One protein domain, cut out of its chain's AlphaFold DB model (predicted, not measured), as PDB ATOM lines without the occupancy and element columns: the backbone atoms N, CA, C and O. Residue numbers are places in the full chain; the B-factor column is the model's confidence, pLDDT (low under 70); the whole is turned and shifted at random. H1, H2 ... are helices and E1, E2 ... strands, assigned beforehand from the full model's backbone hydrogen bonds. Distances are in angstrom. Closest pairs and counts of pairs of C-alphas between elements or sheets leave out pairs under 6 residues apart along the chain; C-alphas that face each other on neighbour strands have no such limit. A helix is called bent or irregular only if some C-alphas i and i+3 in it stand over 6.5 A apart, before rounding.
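AT A GLANCE: This is residues 2 to 166 of the 474 residues of an uncharacterized protein of Phytophthora fragariae (UniProt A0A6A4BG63). A strongly twisted sheet of five strands, curled like part of a barrel, makes a wall at one end of the domain, with H1 running across one face and H6 packed on H1. Beyond them, short helices H2 to H5 form a loose cluster at the other end, reached from E5 through the tight link of residues 80 to 83 and edged by the long loop of residues 110 to 131. The 165 printed residues hold, in order, E1 E2 E3 H1 E4 E5 H2 H3 H4 H5 H6; the mixed sheet runs E3 E2 E1 E4 E5, and the class is mixed, helices and strands. The whole is only just compact, close to loose, with a radius of gyration of the C-alphas of 18.0 A and spans of 54 by 43 by 34 A.

IN THESE COORDINATES: Find C-alpha 9 at (-39.170, 29.834, -29.091), where E1, residues 9 to 14, begins. E2, residues 20 to 31, runs 33.4 A and E3, residues 37 to 45, runs 24.8 A. H1, residues 48 to 60, spans 18.1 A from C-alpha 48 at (-32.196, 33.117, -43.991). Next come E4, residues 66 to 71, E5, residues 76 to 79, H2, residues 84 to 91, H3, residues 95 to 100, and H4, residues 106 to 109, only just irregular with C-alphas 106 and 109 6.9 A apart. H5, residues 132 to 141, spans 14.3 A; H6, residues 144 to 154, spans 15.2 A and ends at C-alpha 154, (-21.134, 29.156, -29.797).

HOW THE PARTS SIT: Start at the meander E1 E2 E3, each strand the antiparallel neighbour of the one before: look at N 11 and O 23, 2.8 A, and N 26 and O 42, 2.9 A. E1 and E4 are parallel, with N 12 and O 68 at 2.8 A; the hairpin E4 and E5 has N 78 and O 69 at 2.8 A. E3, H1 and E4 form a split strand-helix-strand unit, with E2 and E1 between its strands and a right-handed crossover. H1 is on the sheet at a height of 11.2 A, over E2 and only just over E1, with 3 of its C-alphas there; it runs across the strands, at 78 degrees to E2 on the local plane. With residues 54 to 58 alone H1 touches H6, closest at C-alphas 57 and 151, 5.9 A, at a steep tilt of 47 degrees, opposite ways. H5 and H6 are close but not clearly touching, C-alphas 138 and 147 being closest at 7.2 A. H2 and H3 touch only at the corner, closest at C-alphas 91 and 98, 4.6 A. H4 is close to but not clearly touching H2, C-alphas 88 and 107 being closest at 7.7 A. Every O i to N i+4 pair is within hydrogen-bond range in H1, H2 and H6, against 1 of 2 in H3 and 5 of 6 in H5; H4 is too short for such a pair.

THE WHOLE: The C-alphas farthest apart, of Asn 34 and Glu 106, are 57.5 A apart. The printed part has no cut, and the link from H4 to H5, 22 residues, is long. Confidence is under 70 at residues 2 to 5, 117 to 119 and 162 to 166.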
ATOM      1  N   ALA A   2     -47.333  32.158 -19.739       34.66
ATOM      2  CA  ALA A   2     -46.342  31.814 -18.725       34.66
ATOM      3  C   ALA A   2     -45.533  30.654 -19.307       34.66
ATOM      4  O   ALA A   2     -46.080  29.580 -19.553       34.66
ATOM      5  N   GLN A   3     -44.288  30.916 -19.692       46.12
ATOM      6  CA  GLN A   3     -43.434  29.873 -20.234       46.12
ATOM      7  C   GLN A   3     -42.818  29.136 -19.048       46.12
ATOM      8  O   GLN A   3     -41.989  29.681 -18.328       46.12
ATOM      9  N   TYR A   4     -43.272  27.904 -18.855       51.31
ATOM     10  CA  TYR A   4     -42.848  26.987 -17.798       51.31
ATOM     11  C   TYR A   4     -41.340  26.647 -17.854       51.31
ATOM     12  O   TYR A   4     -40.717  26.372 -16.836       51.31
ATOM     13  N   LEU A   5     -40.717  26.748 -19.036       58.41
ATOM     14  CA  LEU A   5     -39.276  26.571 -19.248       58.41
ATOM     15  C   LEU A   5     -38.720  27.762 -20.032       58.41
ATOM     16  O   LEU A   5     -39.213  28.076 -21.120       58.41
ATOM     17  N   ARG A   6     -37.684  28.416 -19.497       71.81
ATOM     18  CA  ARG A   6     -36.983  29.535 -20.142       71.81
ATOM     19  C   ARG A   6     -36.116  29.030 -21.301       71.81
ATOM     20  O   ARG A   6     -34.898  28.889 -21.178       71.81
ATOM     21  N   ASP A   7     -36.768  28.796 -22.436       76.69
ATOM     22  CA  ASP A   7     -36.155  28.381 -23.697       76.69
ATOM     23  C   ASP A   7     -36.538  29.336 -24.839       76.69
ATOM     24  O   ASP A   7     -37.660  29.844 -24.878       76.69
ATOM     25  N   PRO A   8     -35.643  29.593 -25.803       82.94
ATOM     26  CA  PRO A   8     -35.991  30.338 -27.006       82.94
ATOM     27  C   PRO A   8     -37.076  29.607 -27.813       82.94
ATOM     28  O   PRO A   8     -36.940  28.427 -28.147       82.94
ATOM     29  N   LEU A   9     -38.124  30.334 -28.197       87.19
ATOM     30  CA  LEU A   9     -39.170  29.834 -29.091       87.19
ATOM     31  C   LEU A   9     -38.845  30.234 -30.532       87.19
ATOM     32  O   LEU A   9     -38.574  31.403 -30.819       87.19
ATOM     33  N   ILE A  10     -38.888  29.274 -31.454       90.81
ATOM     34  CA  ILE A  10     -38.694  29.517 -32.884       90.81
ATOM     35  C   ILE A  10     -40.055  29.551 -33.567       90.81
ATOM     36  O   ILE A  10     -40.763  28.551 -33.628       90.81
ATOM     37  N   VAL A  11     -40.419  30.709 -34.109       90.00
ATOM     38  CA  VAL A  11     -41.691  30.904 -34.806       90.00
ATOM     39  C   VAL A  11     -41.441  30.995 -36.305       90.00
ATOM     40  O   VAL A  11     -40.680  31.841 -36.771       90.00
ATOM     41  N   LEU A  12     -42.099  30.128 -37.065       90.69
ATOM     42  CA  LEU A  12     -42.203  30.209 -38.518       90.69
ATOM     43  C   LEU A  12     -43.424  31.067 -38.849       90.69
ATOM     44  O   LEU A  12     -44.558  30.604 -38.737       90.69
ATOM     45  N   ASP A  13     -43.195  32.325 -39.214       88.25
ATOM     46  CA  ASP A  13     -44.251  33.266 -39.581       88.25
ATOM     47  C   ASP A  13     -44.535  33.147 -41.081       88.25
ATOM     48  O   ASP A  13     -43.715  33.558 -41.906       88.25
ATOM     49  N   VAL A  14     -45.656  32.516 -41.432       86.75
ATOM     50  CA  VAL A  14     -46.010  32.160 -42.812       86.75
ATOM     51  C   VAL A  14     -46.990  33.183 -43.374       86.75
ATOM     52  O   VAL A  14     -48.092  33.381 -42.851       86.75
ATOM     53  N   ASN A  15     -46.582  33.844 -44.459       83.44
ATOM     54  CA  ASN A  15     -47.410  34.826 -45.150       83.44
ATOM     55  C   ASN A  15     -48.471  34.149 -46.051       83.44
ATOM     56  O   ASN A  15     -48.475  32.938 -46.256       83.44
ATOM     57  N   ARG A  16     -49.370  34.950 -46.640       77.69
ATOM     58  CA  ARG A  16     -50.436  34.456 -47.539       77.69
ATOM     59  C   ARG A  16     -49.924  33.780 -48.817       77.69
ATOM     60  O   ARG A  16     -50.671  33.031 -49.434       77.69
ATOM     61  N   SER A  17     -48.692  34.072 -49.219       79.75
ATOM     62  CA  SER A  17     -48.027  33.475 -50.381       79.75
ATOM     63  C   SER A  17     -47.317  32.159 -50.038       79.75
ATOM     64  O   SER A  17     -46.805  31.501 -50.938       79.75
ATOM     65  N   GLY A  18     -47.290  31.767 -48.757       75.38
ATOM     66  CA  GLY A  18     -46.587  30.584 -48.264       75.38
ATOM     67  C   GLY A  18     -45.113  30.816 -47.920       75.38
ATOM     68  O   GLY A  18     -44.440  29.865 -47.526       75.38
ATOM     69  N   ASP A  19     -44.600  32.047 -48.020       82.25
ATOM     70  CA  ASP A  19     -43.227  32.340 -47.605       82.25
ATOM     71  C   ASP A  19     -43.151  32.413 -46.082       82.25
ATOM     72  O   ASP A  19     -43.927  33.130 -45.439       82.25
ATOM     73  N   ALA A  20     -42.188  31.693 -45.511       83.12
ATOM     74  CA  ALA A  20     -41.956  31.651 -44.077       83.12
ATOM     75  C   ALA A  20     -40.758  32.523 -43.684       83.12
ATOM     76  O   ALA A  20     -39.657  32.369 -44.219       83.12
ATOM     77  N   GLN A  21     -40.951  33.392 -42.693       89.31
ATOM     78  CA  GLN A  21     -39.869  34.079 -41.998       89.31
ATOM     79  C   GLN A  21     -39.645  33.437 -40.630       89.31
ATOM     80  O   GLN A  21     -40.586  33.228 -39.871       89.31
ATOM     81  N   VAL A  22     -38.388  33.144 -40.294       92.12
ATOM     82  CA  VAL A  22     -38.042  32.595 -38.979       92.12
ATOM     83  C   VAL A  22     -37.866  33.737 -37.984       92.12
ATOM     84  O   VAL A  22     -37.106  34.673 -38.228       92.12
ATOM     85  N   GLN A  23     -38.543  33.645 -36.850       92.56
ATOM     86  CA  GLN A  23     -38.414  34.552 -35.717       92.56
ATOM     87  C   GLN A  23     -37.920  33.763 -34.506       92.56
ATOM     88  O   GLN A  23     -38.346  32.630 -34.289       92.56
ATOM     89  N   ARG A  24     -37.037  34.360 -33.704       90.88
ATOM     90  CA  ARG A  24     -36.634  33.811 -32.406       90.88
ATOM     91  C   ARG A  24     -37.170  34.705 -31.300       90.88
ATOM     92  O   ARG A  24     -36.788  35.869 -31.210       90.88
ATOM     93  N   TYR A  25     -38.035  34.145 -30.469       87.81
ATOM     94  CA  TYR A  25     -38.584  34.780 -29.279       87.81
ATOM     95  C   TYR A  25     -37.723  34.394 -28.075       87.81
ATOM     96  O   TYR A  25     -37.308  33.244 -27.939       87.81
ATOM     97  N   THR A  26     -37.409  35.376 -27.237       83.19
ATOM     98  CA  THR A  26     -36.554  35.248 -26.052       83.19
ATOM     99  C   THR A  26     -36.974  36.281 -25.001       83.19
ATOM    100  O   THR A  26     -37.994  36.952 -25.150       83.19
ATOM    101  N   TYR A  27     -36.177  36.429 -23.950       80.88
ATOM    102  CA  TYR A  27     -36.378  37.387 -22.873       80.88
ATOM    103  C   TYR A  27     -35.289  38.451 -22.882       80.88
ATOM    104  O   TYR A  27     -34.145  38.203 -23.278       80.88
ATOM    105  N   LYS A  28     -35.648  39.657 -22.444       81.25
ATOM    106  CA  LYS A  28     -34.711  40.757 -22.243       81.25
ATOM    107  C   LYS A  28     -35.017  41.465 -20.931       81.25
ATOM    108  O   LYS A  28     -36.169  41.786 -20.652       81.25
ATOM    109  N   MET A  29     -33.967  41.760 -20.171       83.56
ATOM    110  CA  MET A  29     -34.051  42.634 -19.002       83.56
ATOM    111  C   MET A  29     -34.073  44.098 -19.444       83.56
ATOM    112  O   MET A  29     -33.217  44.553 -20.210       83.56
ATOM    113  N   HIS A  30     -35.052  44.840 -18.945       83.19
ATOM    114  CA  HIS A  30     -35.229  46.268 -19.150       83.19
ATOM    115  C   HIS A  30     -35.080  46.991 -17.814       83.19
ATOM    116  O   HIS A  30     -35.811  46.707 -16.872       83.19
ATOM    117  N   ARG A  31     -34.170  47.966 -17.739       88.88
ATOM    118  CA  ARG A  31     -34.077  48.857 -16.579       88.88
ATOM    119  C   ARG A  31     -35.232  49.855 -16.624       88.88
ATOM    120  O   ARG A  31     -35.337  50.629 -17.579       88.88
ATOM    121  N   LEU A  32     -36.089  49.831 -15.615       88.94
ATOM    122  CA  LEU A  32     -37.185  50.774 -15.448       88.94
ATOM    123  C   LEU A  32     -36.680  52.113 -14.896       88.94
ATOM    124  O   LEU A  32     -35.605  52.220 -14.301       88.94
ATOM    125  N   THR A  33     -37.477  53.165 -15.082       88.44
ATOM    126  CA  THR A  33     -37.148  54.530 -14.633       88.44
ATOM    127  C   THR A  33     -37.081  54.670 -13.114       88.44
ATOM    128  O   THR A  33     -36.398  55.563 -12.621       88.44
ATOM    129  N   ASN A  34     -37.759  53.792 -12.373       88.56
ATOM    130  CA  ASN A  34     -37.707  53.725 -10.912       88.56
ATOM    131  C   ASN A  34     -36.442  53.021 -10.382       88.56
ATOM    132  O   ASN A  34     -36.243  52.975  -9.172       88.56
ATOM    133  N   GLY A  35     -35.578  52.515 -11.269       87.00
ATOM    134  CA  GLY A  35     -34.363  51.798 -10.900       87.00
ATOM    135  C   GLY A  35     -34.550  50.293 -10.714       87.00
ATOM    136  O   GLY A  35     -33.570  49.638 -10.374       87.00
ATOM    137  N   ASP A  36     -35.737  49.745 -10.973       87.25
ATOM    138  CA  ASP A  36     -35.972  48.300 -10.948       87.25
ATOM    139  C   ASP A  36     -35.643  47.654 -12.298       87.25
ATOM    140  O   ASP A  36     -35.633  48.314 -13.340       87.25
ATOM    141  N   ASP A  37     -35.393  46.348 -12.291       84.12
ATOM    142  CA  ASP A  37     -35.235  45.558 -13.509       84.12
ATOM    143  C   ASP A  37     -36.538  44.818 -13.832       84.12
ATOM    144  O   ASP A  37     -37.122  44.154 -12.980       84.12
ATOM    145  N   HIS A  38     -36.990  44.916 -15.080       80.31
ATOM    146  CA  HIS A  38     -38.175  44.236 -15.588       80.31
ATOM    147  C   HIS A  38     -37.807  43.334 -16.760       80.31
ATOM    148  O   HIS A  38     -37.326  43.798 -17.795       80.31
ATOM    149  N   GLU A  39     -38.041  42.038 -16.609       78.81
ATOM    150  CA  GLU A  39     -37.895  41.087 -17.702       78.81
ATOM    151  C   GLU A  39     -39.140  41.105 -18.584       78.81
ATOM    152  O   GLU A  39     -40.259  40.979 -18.089       78.81
ATOM    153  N   SER A  40     -38.956  41.227 -19.896       80.25
ATOM    154  CA  SER A  40     -40.057  41.144 -20.852       80.25
ATOM    155  C   SER A  40     -39.685  40.250 -22.028       80.25
ATOM    156  O   SER A  40     -38.524  40.182 -22.445       80.25
ATOM    157  N   GLY A  41     -40.689  39.572 -22.584       80.69
ATOM    158  CA  GLY A  41     -40.538  38.820 -23.825       80.69
ATOM    159  C   GLY A  41     -40.227  39.758 -24.992       80.69
ATOM    160  O   GLY A  41     -40.821  40.830 -25.122       80.69
ATOM    161  N   CYS A  42     -39.298  39.358 -25.849       84.38
ATOM    162  CA  CYS A  42     -38.951  40.057 -27.077       84.38
ATOM    163  C   CYS A  42     -38.743  39.052 -28.214       84.38
ATOM    164  O   CYS A  42     -38.643  37.846 -27.988       84.38
ATOM    165  N   TYR A  43     -38.687  39.540 -29.450       87.56
ATOM    166  CA  TYR A  43     -38.378  38.693 -30.594       87.56
ATOM    167  C   TYR A  43     -37.451  39.400 -31.570       87.56
ATOM    168  O   TYR A  43     -37.437  40.629 -31.670       87.56
ATOM    169  N   GLU A  44     -36.702  38.601 -32.319       89.88
ATOM    170  CA  GLU A  44     -35.945  39.052 -33.477       89.88
ATOM    171  C   GLU A  44     -36.327  38.241 -34.714       89.88
ATOM    172  O   GLU A  44     -36.531  37.027 -34.653       89.88
ATOM    173  N   ALA A  45     -36.427  38.920 -35.852       91.75
ATOM    174  CA  ALA A  45     -36.602  38.268 -37.138       91.75
ATOM    175  C   ALA A  45     -35.229  37.875 -37.696       91.75
ATOM    176  O   ALA A  45     -34.355  38.725 -37.871       91.75
ATOM    177  N   LEU A  46     -35.037  36.590 -37.982       92.62
ATOM    178  CA  LEU A  46     -33.780  36.060 -38.494       92.62
ATOM    179  C   LEU A  46     -33.729  36.180 -40.019       92.62
ATOM    180  O   LEU A  46     -34.687  35.855 -40.724       92.62
ATOM    181  N   SER A  47     -32.577  36.585 -40.551       92.62
ATOM    182  CA  SER A  47     -32.286  36.390 -41.974       92.62
ATOM    183  C   SER A  47     -32.162  34.897 -42.299       92.62
ATOM    184  O   SER A  47     -31.827  34.089 -41.433       92.62
ATOM    185  N   GLY A  48     -32.339  34.518 -43.570       89.94
ATOM    186  CA  GLY A  48     -32.196  33.117 -43.991       89.94
ATOM    187  C   GLY A  48     -30.830  32.508 -43.639       89.94
ATOM    188  O   GLY A  48     -30.754  31.335 -43.284       89.94
ATOM    189  N   ARG A  49     -29.757  33.315 -43.652       92.50
ATOM    190  CA  ARG A  49     -28.426  32.886 -43.197       92.50
ATOM    191  C   ARG A  49     -28.412  32.615 -41.691       92.50
ATOM    192  O   ARG A  49     -28.009  31.533 -41.293       92.50
ATOM    193  N   GLN A  50     -28.887  33.558 -40.877       93.25
ATOM    194  CA  GLN A  50     -28.920  33.405 -39.415       93.25
ATOM    195  C   GLN A  50     -29.794  32.226 -38.982       93.25
ATOM    196  O   GLN A  50     -29.392  31.455 -38.116       93.25
ATOM    197  N   ALA A  51     -30.960  32.058 -39.608       92.25
ATOM    198  CA  ALA A  51     -31.848  30.933 -39.344       92.25
ATOM    199  C   ALA A  51     -31.168  29.600 -39.677       92.25
ATOM    200  O   ALA A  51     -31.175  28.685 -38.859       92.25
ATOM    201  N   ARG A  52     -30.524  29.503 -40.848       93.38
ATOM    202  CA  ARG A  52     -29.768  28.311 -41.241       93.38
ATOM    203  C   ARG A  52     -28.640  28.013 -40.257       93.38
ATOM    204  O   ARG A  52     -28.526  26.877 -39.821       93.38
ATOM    205  N   ASP A  53     -27.827  29.007 -39.916       93.50
ATOM    206  CA  ASP A  53     -26.663  28.816 -39.051       93.50
ATOM    207  C   ASP A  53     -27.099  28.405 -37.626       93.50
ATOM    208  O   ASP A  53     -26.520  27.489 -37.044       93.50
ATOM    209  N   TYR A  54     -28.191  28.984 -37.107       93.56
ATOM    210  CA  TYR A  54     -28.794  28.590 -35.828       93.56
ATOM    211  C   TYR A  54     -29.319  27.150 -35.842       93.56
ATOM    212  O   TYR A  54     -28.991  26.353 -34.962       93.56
ATOM    213  N   LEU A  55     -30.112  26.792 -36.857       92.81
ATOM    214  CA  LEU A  55     -30.675  25.449 -36.986       92.81
ATOM    215  C   LEU A  55     -29.593  24.394 -37.228       92.81
ATOM    216  O   LEU A  55     -29.703  23.285 -36.716       92.81
ATOM    217  N   HIS A  56     -28.533  24.744 -37.956       94.06
ATOM    218  CA  HIS A  56     -27.384  23.873 -38.168       94.06
ATOM    219  C   HIS A  56     -26.615  23.626 -36.866       94.06
ATOM    220  O   HIS A  56     -26.269  22.487 -36.565       94.06
ATOM    221  N   ALA A  57     -26.397  24.663 -36.055       93.50
ATOM    222  CA  ALA A  57     -25.769  24.507 -34.745       93.50
ATOM    223  C   ALA A  57     -26.622  23.637 -33.803       93.50
ATOM    224  O   ALA A  57     -26.084  22.759 -33.129       93.50
ATOM    225  N   CYS A  58     -27.948  23.823 -33.805       94.19
ATOM    226  CA  CYS A  58     -28.874  22.957 -33.071       94.19
ATOM    227  C   CYS A  58     -28.770  21.503 -33.544       94.19
ATOM    228  O   CYS A  58     -28.638  20.591 -32.731       94.19
ATOM    229  N   TRP A  59     -28.772  21.293 -34.861       94.12
ATOM    230  CA  TRP A  59     -28.663  19.971 -35.467       94.12
ATOM    231  C   TRP A  59     -27.365  19.258 -35.078       94.12
ATOM    232  O   TRP A  59     -27.408  18.098 -34.680       94.12
ATOM    233  N   ASN A  60     -26.226  19.953 -35.118       94.25
ATOM    234  CA  ASN A  60     -24.912  19.398 -34.781       94.25
ATOM    235  C   ASN A  60     -24.799  18.887 -33.338       94.25
ATOM    236  O   ASN A  60     -23.951  18.042 -33.057       94.25
ATOM    237  N   LEU A  61     -25.631  19.399 -32.431       94.88
ATOM    238  CA  LEU A  61     -25.675  18.989 -31.027       94.88
ATOM    239  C   LEU A  61     -26.958  18.231 -30.665       94.88
ATOM    240  O   LEU A  61     -27.212  18.002 -29.483       94.88
ATOM    241  N   HIS A  62     -27.754  17.815 -31.656       95.12
ATOM    242  CA  HIS A  62     -29.030  17.124 -31.447       95.12
ATOM    243  C   HIS A  62     -29.964  17.895 -30.491       95.12
ATOM    244  O   HIS A  62     -30.589  17.342 -29.589       95.12
ATOM    245  N   VAL A  63     -30.048  19.207 -30.684       92.50
ATOM    246  CA  VAL A  63     -30.979  20.084 -29.978       92.50
ATOM    247  C   VAL A  63     -32.190  20.320 -30.870       92.50
ATOM    248  O   VAL A  63     -32.050  20.695 -32.034       92.50
ATOM    249  N   LEU A  64     -33.386  20.124 -30.318       88.38
ATOM    250  CA  LEU A  64     -34.648  20.501 -30.955       88.38
ATOM    251  C   LEU A  64     -35.218  21.734 -30.249       88.38
ATOM    252  O   LEU A  64     -35.778  21.591 -29.162       88.38
ATOM    253  N   PRO A  65     -35.088  22.935 -30.844       83.38
ATOM    254  CA  PRO A  65     -35.806  24.106 -30.366       83.38
ATOM    255  C   PRO A  65     -37.314  23.866 -30.410       83.38
ATOM    256  O   PRO A  65     -37.805  23.114 -31.251       83.38
ATOM    257  N   TYR A  66     -38.058  24.560 -29.558       84.44
ATOM    258  CA  TYR A  66     -39.512  24.567 -29.639       84.44
ATOM    259  C   TYR A  66     -39.961  25.377 -30.856       84.44
ATOM    260  O   TYR A  66     -39.690  26.577 -30.943       84.44
ATOM    261  N   PHE A  67     -40.646  24.717 -31.793       86.31
ATOM    262  CA  PHE A  67     -41.189  25.361 -32.984       86.31
ATOM    263  C   PHE A  67     -42.678  25.658 -32.844       86.31
ATOM    264  O   PHE A  67     -43.468  24.810 -32.425       86.31
ATOM    265  N   MET A  68     -43.063  26.841 -33.302       87.94
ATOM    266  CA  MET A  68     -44.451  27.210 -33.549       87.94
ATOM    267  C   MET A  68     -44.583  27.730 -34.975       87.94
ATOM    268  O   MET A  68     -43.676  28.371 -35.504       87.94
ATOM    269  N   ILE A  69     -45.719  27.474 -35.608       87.25
ATOM    270  CA  ILE A  69     -46.043  28.028 -36.922       87.25
ATOM    271  C   ILE A  69     -47.145  29.053 -36.726       87.25
ATOM    272  O   ILE A  69     -48.195  28.735 -36.177       87.25
ATOM    273  N   ARG A  70     -46.920  30.283 -37.179       84.38
ATOM    274  CA  ARG A  70     -47.935  31.330 -37.192       84.38
ATOM    275  C   ARG A  70     -48.445  31.494 -38.613       84.38
ATOM    276  O   ARG A  70     -47.691  31.885 -39.499       84.38
ATOM    277  N   ASN A  71     -49.729  31.231 -38.822       80.75
ATOM    278  CA  ASN A  71     -50.382  31.554 -40.085       80.75
ATOM    279  C   ASN A  71     -50.978  32.963 -39.986       80.75
ATOM    280  O   ASN A  71     -51.957  33.198 -39.269       80.75
ATOM    281  N   VAL A  72     -50.384  33.921 -40.705       75.25
ATOM    282  CA  VAL A  72     -50.763  35.342 -40.606       75.25
ATOM    283  C   VAL A  72     -52.210  35.586 -41.043       75.25
ATOM    284  O   VAL A  72     -52.882  36.453 -40.481       75.25
ATOM    285  N   SER A  73     -52.719  34.834 -42.025       73.25
ATOM    286  CA  SER A  73     -54.112  34.963 -42.476       73.25
ATOM    287  C   SER A  73     -55.121  34.429 -41.472       73.25
ATOM    288  O   SER A  73     -56.202  34.999 -41.353       73.25
ATOM    289  N   GLU A  74     -54.763  33.374 -40.748       75.19
ATOM    290  CA  GLU A  74     -55.670  32.705 -39.817       75.19
ATOM    291  C   GLU A  74     -55.603  33.304 -38.415       75.19
ATOM    292  O   GLU A  74     -56.523  33.094 -37.637       75.19
ATOM    293  N   ARG A  75     -54.559  34.080 -38.087       74.56
ATOM    294  CA  ARG A  75     -54.319  34.641 -36.741       74.56
ATOM    295  C   ARG A  75     -54.187  33.572 -35.644       74.56
ATOM    296  O   ARG A  75     -54.401  33.875 -34.476       74.56
ATOM    297  N   HIS A  76     -53.785  32.359 -36.020       74.00
ATOM    298  CA  HIS A  76     -53.578  31.233 -35.112       74.00
ATOM    299  C   HIS A  76     -52.113  30.779 -35.113       74.00
ATOM    300  O   HIS A  76     -51.386  30.948 -36.101       74.00
ATOM    301  N   PHE A  77     -51.697  30.201 -33.984       78.31
ATOM    302  CA  PHE A  77     -50.437  29.483 -33.845       78.31
ATOM    303  C   PHE A  77     -50.692  27.978 -33.825       78.31
ATOM    304  O   PHE A  77     -51.630  27.512 -33.185       78.31
ATOM    305  N   TYR A  78     -49.802  27.230 -34.461       80.25
ATOM    306  CA  TYR A  78     -49.798  25.776 -34.480       80.25
ATOM    307  C   TYR A  78     -48.530  25.259 -33.805       80.25
ATOM    308  O   TYR A  78     -47.428  25.734 -34.093       80.25
ATOM    309  N   GLY A  79     -48.680  24.282 -32.912       80.56
ATOM    310  CA  GLY A  79     -47.550  23.549 -32.345       80.56
ATOM    311  C   GLY A  79     -46.971  22.559 -33.355       80.56
ATOM    312  O   GLY A  79     -47.697  22.008 -34.183       80.56
ATOM    313  N   VAL A  80     -45.662  22.315 -33.287       82.38
ATOM    314  CA  VAL A  80     -44.992  21.324 -34.137       82.38
ATOM    315  C   VAL A  80     -44.702  20.063 -33.331       82.38
ATOM    316  O   VAL A  80     -44.014  20.103 -32.313       82.38
ATOM    317  N   MET A  81     -45.203  18.920 -33.801       77.88
ATOM    318  CA  MET A  81     -44.895  17.619 -33.213       77.88
ATOM    319  C   MET A  81     -43.644  17.025 -33.875       77.88
ATOM    320  O   MET A  81     -43.613  16.802 -35.082       77.88
ATOM    321  N   HIS A  82     -42.614  16.743 -33.077       80.56
ATOM    322  CA  HIS A  82     -41.323  16.231 -33.563       80.56
ATOM    323  C   HIS A  82     -41.201  14.695 -33.558       80.56
ATOM    324  O   HIS A  82     -40.224  14.153 -34.080       80.56
ATOM    325  N   GLY A  83     -42.184  13.991 -32.987       85.75
ATOM    326  CA  GLY A  83     -42.252  12.529 -32.969       85.75
ATOM    327  C   GLY A  83     -41.054  11.860 -32.286       85.75
ATOM    328  O   GLY A  83     -40.476  12.389 -31.336       85.75
ATOM    329  N   GLU A  84     -40.662  10.689 -32.794       88.56
ATOM    330  CA  GLU A  84     -39.584   9.860 -32.234       88.56
ATOM    331  C   GLU A  84     -38.241  10.596 -32.109       88.56
ATOM    332  O   GLU A  84     -37.500  10.365 -31.155       88.56
ATOM    333  N   ARG A  85     -37.927  11.518 -33.031       89.12
ATOM    334  CA  ARG A  85     -36.646  12.244 -33.009       89.12
ATOM    335  C   ARG A  85     -36.468  13.044 -31.722       89.12
ATOM    336  O   ARG A  85     -35.374  13.054 -31.172       89.12
ATOM    337  N   PHE A  86     -37.538  13.668 -31.233       89.31
ATOM    338  CA  PHE A  86     -37.508  14.384 -29.960       89.31
ATOM    339  C   PHE A  86     -37.259  13.444 -28.788       89.31
ATOM    340  O   PHE A  86     -36.412  13.732 -27.951       89.31
ATOM    341  N   VAL A  87     -37.949  12.301 -28.757       89.19
ATOM    342  CA  VAL A  87     -37.789  11.298 -27.694       89.19
ATOM    343  C   VAL A  87     -36.344  10.800 -27.642       89.19
ATOM    344  O   VAL A  87     -35.750  10.744 -26.567       89.19
ATOM    345  N   ARG A  88     -35.754  10.511 -28.807       92.44
ATOM    346  CA  ARG A  88     -34.357  10.086 -28.918       92.44
ATOM    347  C   ARG A  88     -33.387  11.167 -28.460       92.44
ATOM    348  O   ARG A  88     -32.584  10.919 -27.568       92.44
ATOM    349  N   TRP A  89     -33.463  12.358 -29.045       94.44
ATOM    350  CA  TRP A  89     -32.524  13.438 -28.743       94.44
ATOM    351  C   TRP A  89     -32.641  13.940 -27.306       94.44
ATOM    352  O   TRP A  89     -31.639  14.344 -26.729       94.44
ATOM    353  N   ARG A  90     -33.824  13.852 -26.688       90.94
ATOM    354  CA  ARG A  90     -34.006  14.160 -25.266       90.94
ATOM    355  C   ARG A  90     -33.401  13.102 -24.336       90.94
ATOM    356  O   ARG A  90     -32.978  13.459 -23.246       90.94
ATOM    357  N   ALA A  91     -33.352  11.836 -24.753       92.31
ATOM    358  CA  ALA A  91     -32.740  10.749 -23.981       92.31
ATOM    359  C   ALA A  91     -31.202  10.742 -24.038       92.31
ATOM    360  O   ALA A  91     -30.551  10.219 -23.133       92.31
ATOM    361  N   GLU A  92     -30.617  11.315 -25.089       94.38
ATOM    362  CA  GLU A  92     -29.168  11.484 -25.222       94.38
ATOM    363  C   GLU A  92     -28.614  12.398 -24.112       94.38
ATOM    364  O   GLU A  92     -29.091  13.519 -23.906       94.38
ATOM    365  N   GLY A  93     -27.622  11.904 -23.372       90.69
ATOM    366  CA  GLY A  93     -27.002  12.607 -22.250       90.69
ATOM    367  C   GLY A  93     -27.871  12.719 -20.994       90.69
ATOM    368  O   GLY A  93     -27.441  13.347 -20.033       90.69
ATOM    369  N   ASP A  94     -29.058  12.100 -20.970       92.19
ATOM    370  CA  ASP A  94     -29.964  12.075 -19.814       92.19
ATOM    371  C   ASP A  94     -30.377  10.628 -19.462       92.19
ATOM    372  O   ASP A  94     -31.390  10.113 -19.955       92.19
ATOM    373  N   PRO A  95     -29.611   9.936 -18.594       89.12
ATOM    374  CA  PRO A  95     -29.943   8.582 -18.152       89.12
ATOM    375  C   PRO A  95     -31.293   8.490 -17.425       89.12
ATOM    376  O   PRO A  95     -31.971   7.464 -17.518       89.12
ATOM    377  N   GLY A  96     -31.697   9.553 -16.721       89.81
ATOM    378  CA  GLY A  96     -32.944   9.598 -15.962       89.81
ATOM    379  C   GLY A  96     -34.167   9.642 -16.874       89.81
ATOM    380  O   GLY A  96     -35.128   8.896 -16.661       89.81
ATOM    381  N   TYR A  97     -34.127  10.462 -17.926       88.81
ATOM    382  CA  TYR A  97     -35.161  10.466 -18.959       88.81
ATOM    383  C   TYR A  97     -35.132   9.177 -19.784       88.81
ATOM    384  O   TYR A  97     -36.183   8.568 -19.989       88.81
ATOM    385  N   ALA A  98     -33.950   8.703 -20.198       89.88
ATOM    386  CA  ALA A  98     -33.803   7.472 -20.980       89.88
ATOM    387  C   ALA A  98     -34.423   6.246 -20.284       89.88
ATOM    388  O   ALA A  98     -35.038   5.411 -20.950       89.88
ATOM    389  N   ALA A  99     -34.335   6.153 -18.953       89.00
ATOM    390  CA  ALA A  99     -34.963   5.079 -18.180       89.00
ATOM    391  C   ALA A  99     -36.502   5.061 -18.293       89.00
ATOM    392  O   ALA A  99     -37.098   3.985 -18.265       89.00
ATOM    393  N   LYS A 100     -37.140   6.230 -18.461       89.94
ATOM    394  CA  LYS A 100     -38.605   6.387 -18.572       89.94
ATOM    395  C   LYS A 100     -39.144   6.119 -19.983       89.94
ATOM    396  O   LYS A 100     -40.348   5.949 -20.155       89.94
ATOM    397  N   VAL A 101     -38.281   6.112 -20.999       87.94
ATOM    398  CA  VAL A 101     -38.670   5.872 -22.397       87.94
ATOM    399  C   VAL A 101     -39.065   4.402 -22.598       87.94
ATOM    400  O   VAL A 101     -38.449   3.512 -22.020       87.94
ATOM    401  N   SER A 102     -40.072   4.124 -23.434       86.31
ATOM    402  CA  SER A 102     -40.514   2.755 -23.762       86.31
ATOM    403  C   SER A 102     -39.380   1.873 -24.307       86.31
ATOM    404  O   SER A 102     -38.596   2.314 -25.147       86.31
ATOM    405  N   ASP A 103     -39.338   0.599 -23.904       87.44
ATOM    406  CA  ASP A 103     -38.401  -0.407 -24.443       87.44
ATOM    407  C   ASP A 103     -38.688  -0.800 -25.900       87.44
ATOM    408  O   ASP A 103     -37.889  -1.491 -26.526       87.44
ATOM    409  N   SER A 104     -39.806  -0.341 -26.469       87.50
ATOM    410  CA  SER A 104     -40.149  -0.571 -27.877       87.50
ATOM    411  C   SER A 104     -39.215   0.134 -28.870       87.50
ATOM    412  O   SER A 104     -39.272  -0.169 -30.058       87.50
ATOM    413  N   TYR A 105     -38.397   1.093 -28.424       88.44
ATOM    414  CA  TYR A 105     -37.463   1.819 -29.287       88.44
ATOM    415  C   TYR A 105     -36.117   1.094 -29.405       88.44
ATOM    416  O   TYR A 105     -35.367   0.995 -28.435       88.44
ATOM    417  N   GLU A 106     -35.760   0.673 -30.621       89.94
ATOM    418  CA  GLU A 106     -34.526  -0.084 -30.898       89.94
ATOM    419  C   GLU A 106     -33.246   0.666 -30.488       89.94
ATOM    420  O   GLU A 106     -32.275   0.062 -30.036       89.94
ATOM    421  N   TRP A 107     -33.242   2.001 -30.586       90.56
ATOM    422  CA  TRP A 107     -32.083   2.830 -30.241       90.56
ATOM    423  C   TRP A 107     -31.845   2.966 -28.731       90.56
ATOM    424  O   TRP A 107     -30.757   3.393 -28.334       90.56
ATOM    425  N   LYS A 108     -32.817   2.609 -27.875       87.75
ATOM    426  CA  LYS A 108     -32.750   2.838 -26.420       87.75
ATOM    427  C   LYS A 108     -31.515   2.189 -25.792       87.75
ATOM    428  O   LYS A 108     -30.865   2.800 -24.950       87.75
ATOM    429  N   GLN A 109     -31.151   0.989 -26.244       84.75
ATOM    430  CA  GLN A 109     -30.004   0.243 -25.711       84.75
ATOM    431  C   GLN A 109     -28.649   0.900 -26.028       84.75
ATOM    432  O   GLN A 109     -27.671   0.643 -25.333       84.75
ATOM    433  N   ALA A 110     -28.585   1.759 -27.051       85.62
ATOM    434  CA  ALA A 110     -27.346   2.367 -27.532       85.62
ATOM    435  C   ALA A 110     -27.238   3.882 -27.263       85.62
ATOM    436  O   ALA A 110     -26.161   4.447 -27.435       85.62
ATOM    437  N   VAL A 111     -28.325   4.547 -26.844       85.12
ATOM    438  CA  VAL A 111     -28.456   6.022 -26.840       85.12
ATOM    439  C   VAL A 111     -27.398   6.760 -26.018       85.12
ATOM    440  O   VAL A 111     -26.969   7.839 -26.411       85.12
ATOM    441  N   ASN A 112     -26.927   6.145 -24.933       84.38
ATOM    442  CA  ASN A 112     -25.904   6.693 -24.039       84.38
ATOM    443  C   ASN A 112     -24.708   5.746 -23.873       84.38
ATOM    444  O   ASN A 112     -23.930   5.877 -22.931       84.38
ATOM    445  N   TYR A 113     -24.555   4.770 -24.775       83.00
ATOM    446  CA  TYR A 113     -23.391   3.892 -24.755       83.00
ATOM    447  C   TYR A 113     -22.145   4.657 -25.219       83.00
ATOM    448  O   TYR A 113     -22.112   5.240 -26.311       83.00
ATOM    449  N   LEU A 114     -21.108   4.626 -24.389       72.56
ATOM    450  CA  LEU A 114     -19.817   5.250 -24.647       72.56
ATOM    451  C   LEU A 114     -18.783   4.154 -24.870       72.56
ATOM    452  O   LEU A 114     -18.597   3.286 -24.017       72.56
ATOM    453  N   ALA A 115     -18.116   4.190 -26.022       72.25
ATOM    454  CA  ALA A 115     -16.941   3.355 -26.213       72.25
ATOM    455  C   ALA A 115     -15.813   3.843 -25.277       72.25
ATOM    456  O   ALA A 115     -15.754   5.038 -24.988       72.25
ATOM    457  N   PRO A 116     -14.884   2.975 -24.835       70.69
ATOM    458  CA  PRO A 116     -13.775   3.370 -23.955       70.69
ATOM    459  C   PRO A 116     -12.911   4.524 -24.499       70.69
ATOM    460  O   PRO A 116     -12.323   5.278 -23.736       70.69
ATOM    461  N   GLU A 117     -12.854   4.682 -25.822       64.62
ATOM    462  CA  GLU A 117     -12.135   5.761 -26.516       64.62
ATOM    463  C   GLU A 117     -12.875   7.115 -26.465       64.62
ATOM    464  O   GLU A 117     -12.281   8.162 -26.707       64.62
ATOM    465  N   GLU A 118     -14.169   7.101 -26.133       63.66
ATOM    466  CA  GLU A 118     -15.061   8.264 -26.025       63.66
ATOM    467  C   GLU A 118     -15.329   8.655 -24.555       63.66
ATOM    468  O   GLU A 118     -16.113   9.568 -24.280       63.66
ATOM    469  N   ASP A 119     -14.672   7.988 -23.595       69.38
ATOM    470  CA  ASP A 119     -14.782   8.222 -22.147       69.38
ATOM    471  C   ASP A 119     -13.977   9.460 -21.705       69.38
ATOM    472  O   ASP A 119     -13.159   9.427 -20.790       69.38
ATOM    473  N   THR A 120     -14.163  10.571 -22.420       75.12
ATOM    474  CA  THR A 120     -13.565  11.863 -22.071       75.12
ATOM    475  C   THR A 120     -14.507  12.640 -21.161       75.12
ATOM    476  O   THR A 120     -15.708  12.727 -21.432       75.12
ATOM    477  N   ASP A 121     -13.959  13.230 -20.099       76.94
ATOM    478  CA  ASP A 121     -14.698  14.124 -19.209       76.94
ATOM    479  C   ASP A 121     -15.176  15.368 -19.990       76.94
ATOM    480  O   ASP A 121     -14.333  16.091 -20.542       76.94
ATOM    481  N   PRO A 122     -16.496  15.648 -20.063       73.88
ATOM    482  CA  PRO A 122     -17.026  16.807 -20.779       73.88
ATOM    483  C   PRO A 122     -16.470  18.151 -20.289       73.88
ATOM    484  O   PRO A 122     -16.448  19.098 -21.076       73.88
ATOM    485  N   ASP A 123     -16.002  18.261 -19.042       78.81
ATOM    486  CA  ASP A 123     -15.437  19.508 -18.504       78.81
ATOM    487  C   ASP A 123     -13.992  19.766 -18.943       78.81
ATOM    488  O   ASP A 123     -13.532  20.909 -18.944       78.81
ATOM    489  N   SER A 124     -13.297  18.731 -19.419       81.38
ATOM    490  CA  SER A 124     -11.968  18.859 -20.028       81.38
ATOM    491  C   SER A 124     -12.010  19.323 -21.494       81.38
ATOM    492  O   SER A 124     -10.982  19.696 -22.066       81.38
ATOM    493  N   LEU A 125     -13.196  19.319 -22.118       84.19
ATOM    494  CA  LEU A 125     -13.387  19.681 -23.518       84.19
ATOM    495  C   LEU A 125     -13.614  21.184 -23.698       84.19
ATOM    496  O   LEU A 125     -14.368  21.826 -22.966       84.19
ATOM    497  N   ASN A 126     -13.065  21.743 -24.779       87.44
ATOM    498  CA  ASN A 126     -13.486  23.059 -25.248       87.44
ATOM    499  C   ASN A 126     -14.892  22.965 -25.865       87.44
ATOM    500  O   ASN A 126     -15.040  22.753 -27.069       87.44
ATOM    501  N   LYS A 127     -15.928  23.160 -25.040       87.25
ATOM    502  CA  LYS A 127     -17.345  23.086 -25.443       87.25
ATOM    503  C   LYS A 127     -17.698  24.073 -26.572       87.25
ATOM    504  O   LYS A 127     -18.643  23.826 -27.323       87.25
ATOM    505  N   LEU A 128     -16.921  25.145 -26.758       89.19
ATOM    506  CA  LEU A 128     -17.123  26.134 -27.827       89.19
ATOM    507  C   LEU A 128     -16.606  25.673 -29.202       89.19
ATOM    508  O   LEU A 128     -16.967  26.272 -30.211       89.19
ATOM    509  N   ALA A 129     -15.786  24.621 -29.268       88.19
ATOM    510  CA  ALA A 129     -15.297  24.088 -30.536       88.19
ATOM    511  C   ALA A 129     -16.375  23.228 -31.222       88.19
ATOM    512  O   ALA A 129     -16.741  22.170 -30.713       88.19
ATOM    513  N   ASP A 130     -16.858  23.657 -32.394       87.94
ATOM    514  CA  ASP A 130     -17.793  22.876 -33.219       87.94
ATOM    515  C   ASP A 130     -17.046  21.818 -34.048       87.94
ATOM    516  O   ASP A 130     -16.826  21.966 -35.249       87.94
ATOM    517  N   LEU A 131     -16.586  20.769 -33.365       90.00
ATOM    518  CA  LEU A 131     -15.881  19.632 -33.958       90.00
ATOM    519  C   LEU A 131     -16.659  18.340 -33.701       90.00
ATOM    520  O   LEU A 131     -17.193  18.136 -32.611       90.00
ATOM    521  N   ASN A 132     -16.673  17.431 -34.681       88.00
ATOM    522  CA  ASN A 132     -17.446  16.183 -34.609       88.00
ATOM    523  C   ASN A 132     -17.108  15.328 -33.378       88.00
ATOM    524  O   ASN A 132     -18.010  14.775 -32.755       88.00
ATOM    525  N   ASN A 133     -15.829  15.245 -33.003       85.69
ATOM    526  CA  ASN A 133     -15.387  14.495 -31.825       85.69
ATOM    527  C   ASN A 133     -15.878  15.129 -30.514       85.69
ATOM    528  O   ASN A 133     -16.311  14.415 -29.617       85.69
ATOM    529  N   VAL A 134     -15.867  16.462 -30.414       88.00
ATOM    530  CA  VAL A 134     -16.392  17.187 -29.247       88.00
ATOM    531  C   VAL A 134     -17.910  17.020 -29.166       88.00
ATOM    532  O   VAL A 134     -18.438  16.675 -28.112       88.00
ATOM    533  N   ASN A 135     -18.616  17.201 -30.285       91.12
ATOM    534  CA  ASN A 135     -20.072  17.087 -30.342       91.12
ATOM    535  C   ASN A 135     -20.551  15.674 -29.979       91.12
ATOM    536  O   ASN A 135     -21.515  15.546 -29.228       91.12
ATOM    537  N   ALA A 136     -19.861  14.625 -30.441       88.31
ATOM    538  CA  ALA A 136     -20.194  13.238 -30.117       88.31
ATOM    539  C   ALA A 136     -20.154  12.958 -28.605       88.31
ATOM    540  O   ALA A 136     -21.051  12.298 -28.080       88.31
ATOM    541  N   VAL A 137     -19.158  13.505 -27.897       88.50
ATOM    542  CA  VAL A 137     -19.064  13.380 -26.436       88.50
ATOM    543  C   VAL A 137     -20.168  14.186 -25.755       88.50
ATOM    544  O   VAL A 137     -20.863  13.649 -24.895       88.50
ATOM    545  N   LEU A 138     -20.390  15.443 -26.159       90.94
ATOM    546  CA  LEU A 138     -21.428  16.292 -25.563       90.94
ATOM    547  C   LEU A 138     -22.827  15.678 -25.705       90.94
ATOM    548  O   LEU A 138     -23.568  15.639 -24.728       90.94
ATOM    549  N   ILE A 139     -23.168  15.143 -26.880       92.50
ATOM    550  CA  ILE A 139     -24.458  14.482 -27.138       92.50
ATOM    551  C   ILE A 139     -24.731  13.367 -26.122       92.50
ATOM    552  O   ILE A 139     -25.840  13.271 -25.611       92.50
ATOM    553  N   LYS A 140     -23.724  12.557 -25.783       89.62
ATOM    554  CA  LYS A 140     -23.884  11.403 -24.886       89.62
ATOM    555  C   LYS A 140     -23.745  11.733 -23.397       89.62
ATOM    556  O   LYS A 140     -24.008  10.863 -22.570       89.62
ATOM    557  N   ARG A 141     -23.278  12.935 -23.041       88.50
ATOM    558  CA  ARG A 141     -22.863  13.274 -21.664       88.50
ATOM    559  C   ARG A 141     -23.677  14.357 -20.989       88.50
ATOM    560  O   ARG A 141     -23.707  14.371 -19.766       88.50
ATOM    561  N   ILE A 142     -24.271  15.261 -21.759       91.31
ATOM    562  CA  ILE A 142     -25.033  16.383 -21.218       91.31
ATOM    563  C   ILE A 142     -26.437  16.414 -21.813       91.31
ATOM    564  O   ILE A 142     -26.673  16.036 -22.967       91.31
ATOM    565  N   THR A 143     -27.380  16.895 -21.018       91.88
ATOM    566  CA  THR A 143     -28.796  16.952 -21.374       91.88
ATOM    567  C   THR A 143     -29.025  17.823 -22.612       91.88
ATOM    568  O   THR A 143     -28.239  18.720 -22.939       91.88
ATOM    569  N   MET A 144     -30.142  17.615 -23.315       91.44
ATOM    570  CA  MET A 144     -30.514  18.458 -24.463       91.44
ATOM    571  C   MET A 144     -30.581  19.953 -24.092       91.44
ATOM    572  O   MET A 144     -30.249  20.813 -24.911       91.44
ATOM    573  N   ARG A 145     -30.948  20.274 -22.842       87.88
ATOM    574  CA  ARG A 145     -31.011  21.655 -22.348       87.88
ATOM    575  C   ARG A 145     -29.631  22.291 -22.200       87.88
ATOM    576  O   ARG A 145     -29.444  23.445 -22.587       87.88
ATOM    577  N   GLU A 146     -28.664  21.549 -21.676       90.06
ATOM    578  CA  GLU A 146     -27.272  21.998 -21.590       90.06
ATOM    579  C   GLU A 146     -26.652  22.133 -22.983       90.06
ATOM    580  O   GLU A 146     -25.930  23.093 -23.255       90.06
ATOM    581  N   ARG A 147     -26.996  21.233 -23.913       93.25
ATOM    582  CA  ARG A 147     -26.577  21.334 -25.319       93.25
ATOM    583  C   ARG A 147     -27.118  22.594 -25.987       93.25
ATOM    584  O   ARG A 147     -26.376  23.248 -26.717       93.25
ATOM    585  N   LEU A 148     -28.350  23.006 -25.678       91.81
ATOM    586  CA  LEU A 148     -28.897  24.288 -26.134       91.81
ATOM    587  C   LEU A 148     -28.090  25.487 -25.602       91.81
ATOM    588  O   LEU A 148     -27.822  26.421 -26.357       91.81
ATOM    589  N   ASN A 149     -27.624  25.440 -24.348       91.00
ATOM    590  CA  ASN A 149     -26.727  26.472 -23.814       91.00
ATOM    591  C   ASN A 149     -25.397  26.525 -24.577       91.00
ATOM    592  O   ASN A 149     -24.909  27.614 -24.878       91.00
ATOM    593  N   VAL A 150     -24.838  25.369 -24.955       92.75
ATOM    594  CA  VAL A 150     -23.630  25.307 -25.791       92.75
ATOM    595  C   VAL A 150     -23.882  25.905 -27.180       92.75
ATOM    596  O   VAL A 150     -23.061  26.689 -27.654       92.75
ATOM    597  N   VAL A 151     -25.019  25.600 -27.820       93.31
ATOM    598  CA  VAL A 151     -25.415  26.210 -29.106       93.31
ATOM    599  C   VAL A 151     -25.462  27.731 -28.991       93.31
ATOM    600  O   VAL A 151     -24.885  28.436 -29.818       93.31
ATOM    601  N   HIS A 152     -26.116  28.245 -27.950       91.56
ATOM    602  CA  HIS A 152     -26.219  29.681 -27.715       91.56
ATOM    603  C   HIS A 152     -24.849  30.317 -27.491       91.56
ATOM    604  O   HIS A 152     -24.520  31.294 -28.162       91.56
ATOM    605  N   ALA A 153     -24.014  29.715 -26.643       91.50
ATOM    606  CA  ALA A 153     -22.665  30.198 -26.381       91.50
ATOM    607  C   ALA A 153     -21.802  30.242 -27.657       91.50
ATOM    608  O   ALA A 153     -21.133  31.245 -27.907       91.50
ATOM    609  N   ARG A 154     -21.860  29.206 -28.509       93.56
ATOM    610  CA  ARG A 154     -21.134  29.156 -29.797       93.56
ATOM    611  C   ARG A 154     -21.567  30.247 -30.775       93.56
ATOM    612  O   ARG A 154     -20.752  30.722 -31.560       93.56
ATOM    613  N   LEU A 155     -22.836  30.643 -30.727       91.69
ATOM    614  CA  LEU A 155     -23.408  31.678 -31.589       91.69
ATOM    615  C   LEU A 155     -23.364  33.085 -30.965       91.69
ATOM    616  O   LEU A 155     -23.865  34.029 -31.573       91.69
ATOM    617  N   GLY A 156     -22.784  33.239 -29.768       89.62
ATOM    618  CA  GLY A 156     -22.742  34.518 -29.048       89.62
ATOM    619  C   GLY A 156     -24.114  34.995 -28.560       89.62
ATOM    620  O   GLY A 156     -24.345  36.197 -28.435       89.62
ATOM    621  N   LEU A 157     -25.039  34.065 -28.326       88.81
ATOM    622  CA  LEU A 157     -26.400  34.331 -27.875       88.81
ATOM    623  C   LEU A 157     -26.509  34.194 -26.349       88.81
ATOM    624  O   LEU A 157     -25.809  33.367 -25.763       88.81
ATOM    625  N   PRO A 158     -27.419  34.939 -25.695       84.88
ATOM    626  CA  PRO A 158     -27.671  34.778 -24.267       84.88
ATOM    627  C   PRO A 158     -28.138  33.358 -23.928       84.88
ATOM    628  O   PRO A 158     -29.047  32.825 -24.568       84.88
ATOM    629  N   THR A 159     -27.541  32.754 -22.902       84.44
ATOM    630  CA  THR A 159     -28.040  31.518 -22.288       84.44
ATOM    631  C   THR A 159     -29.108  31.874 -21.267       84.44
ATOM    632  O   THR A 159     -28.869  32.698 -20.385       84.44
ATOM    633  N   LEU A 160     -30.284  31.267 -21.391       77.31
ATOM    634  CA  LEU A 160     -31.357  31.426 -20.418       77.31
ATOM    635  C   LEU A 160     -31.145  30.447 -19.259       77.31
ATOM    636  O   LEU A 160     -30.665  29.332 -19.483       77.31
ATOM    637  N   ASP A 161     -31.502  30.867 -18.048       71.69
ATOM    638  CA  ASP A 161     -31.483  29.998 -16.870       71.69
ATOM    639  C   ASP A 161     -32.480  28.839 -17.037       71.69
ATOM    640  O   ASP A 161     -33.513  29.010 -17.671       71.69
ATOM    641  N   ALA A 162     -32.172  27.660 -16.503       64.75
ATOM    642  CA  ALA A 162     -33.056  26.496 -16.543       64.75
ATOM    643  C   ALA A 162     -34.096  26.490 -15.405       64.75
ATOM    644  O   ALA A 162     -34.945  25.602 -15.372       64.75
ATOM    645  N   ILE A 163     -34.035  27.461 -14.487       62.44
ATOM    646  CA  ILE A 163     -35.011  27.624 -13.406       62.44
ATOM    647  C   ILE A 163     -36.370  28.019 -14.014       62.44
ATOM    648  O   ILE A 163     -36.493  29.056 -14.677       62.44
ATOM    649  N   GLY A 164     -37.381  27.160 -13.830       58.22
ATOM    650  CA  GLY A 164     -38.781  27.495 -14.113       58.22
ATOM    651  C   GLY A 164     -39.217  28.681 -13.250       58.22
ATOM    652  O   GLY A 164     -38.680  28.873 -12.165       58.22
ATOM    653  N   TYR A 165     -40.138  29.518 -13.736       56.38
ATOM    654  CA  TYR A 165     -40.555  30.708 -12.977       56.38
ATOM    655  C   TYR A 165     -41.173  30.360 -11.613       56.38
ATOM    656  O   TYR A 165     -41.004  31.150 -10.689       56.38
ATOM    657  N   ASP A 166     -41.788  29.177 -11.488       55.97
ATOM    658  CA  ASP A 166     -42.473  28.704 -10.285       55.97
ATOM    659  C   ASP A 166     -42.072  27.243  -9.989       55.97
ATOM    660  O   ASP A 166     -41.883  26.447 -10.915       55.97
TER     661      ASP A 166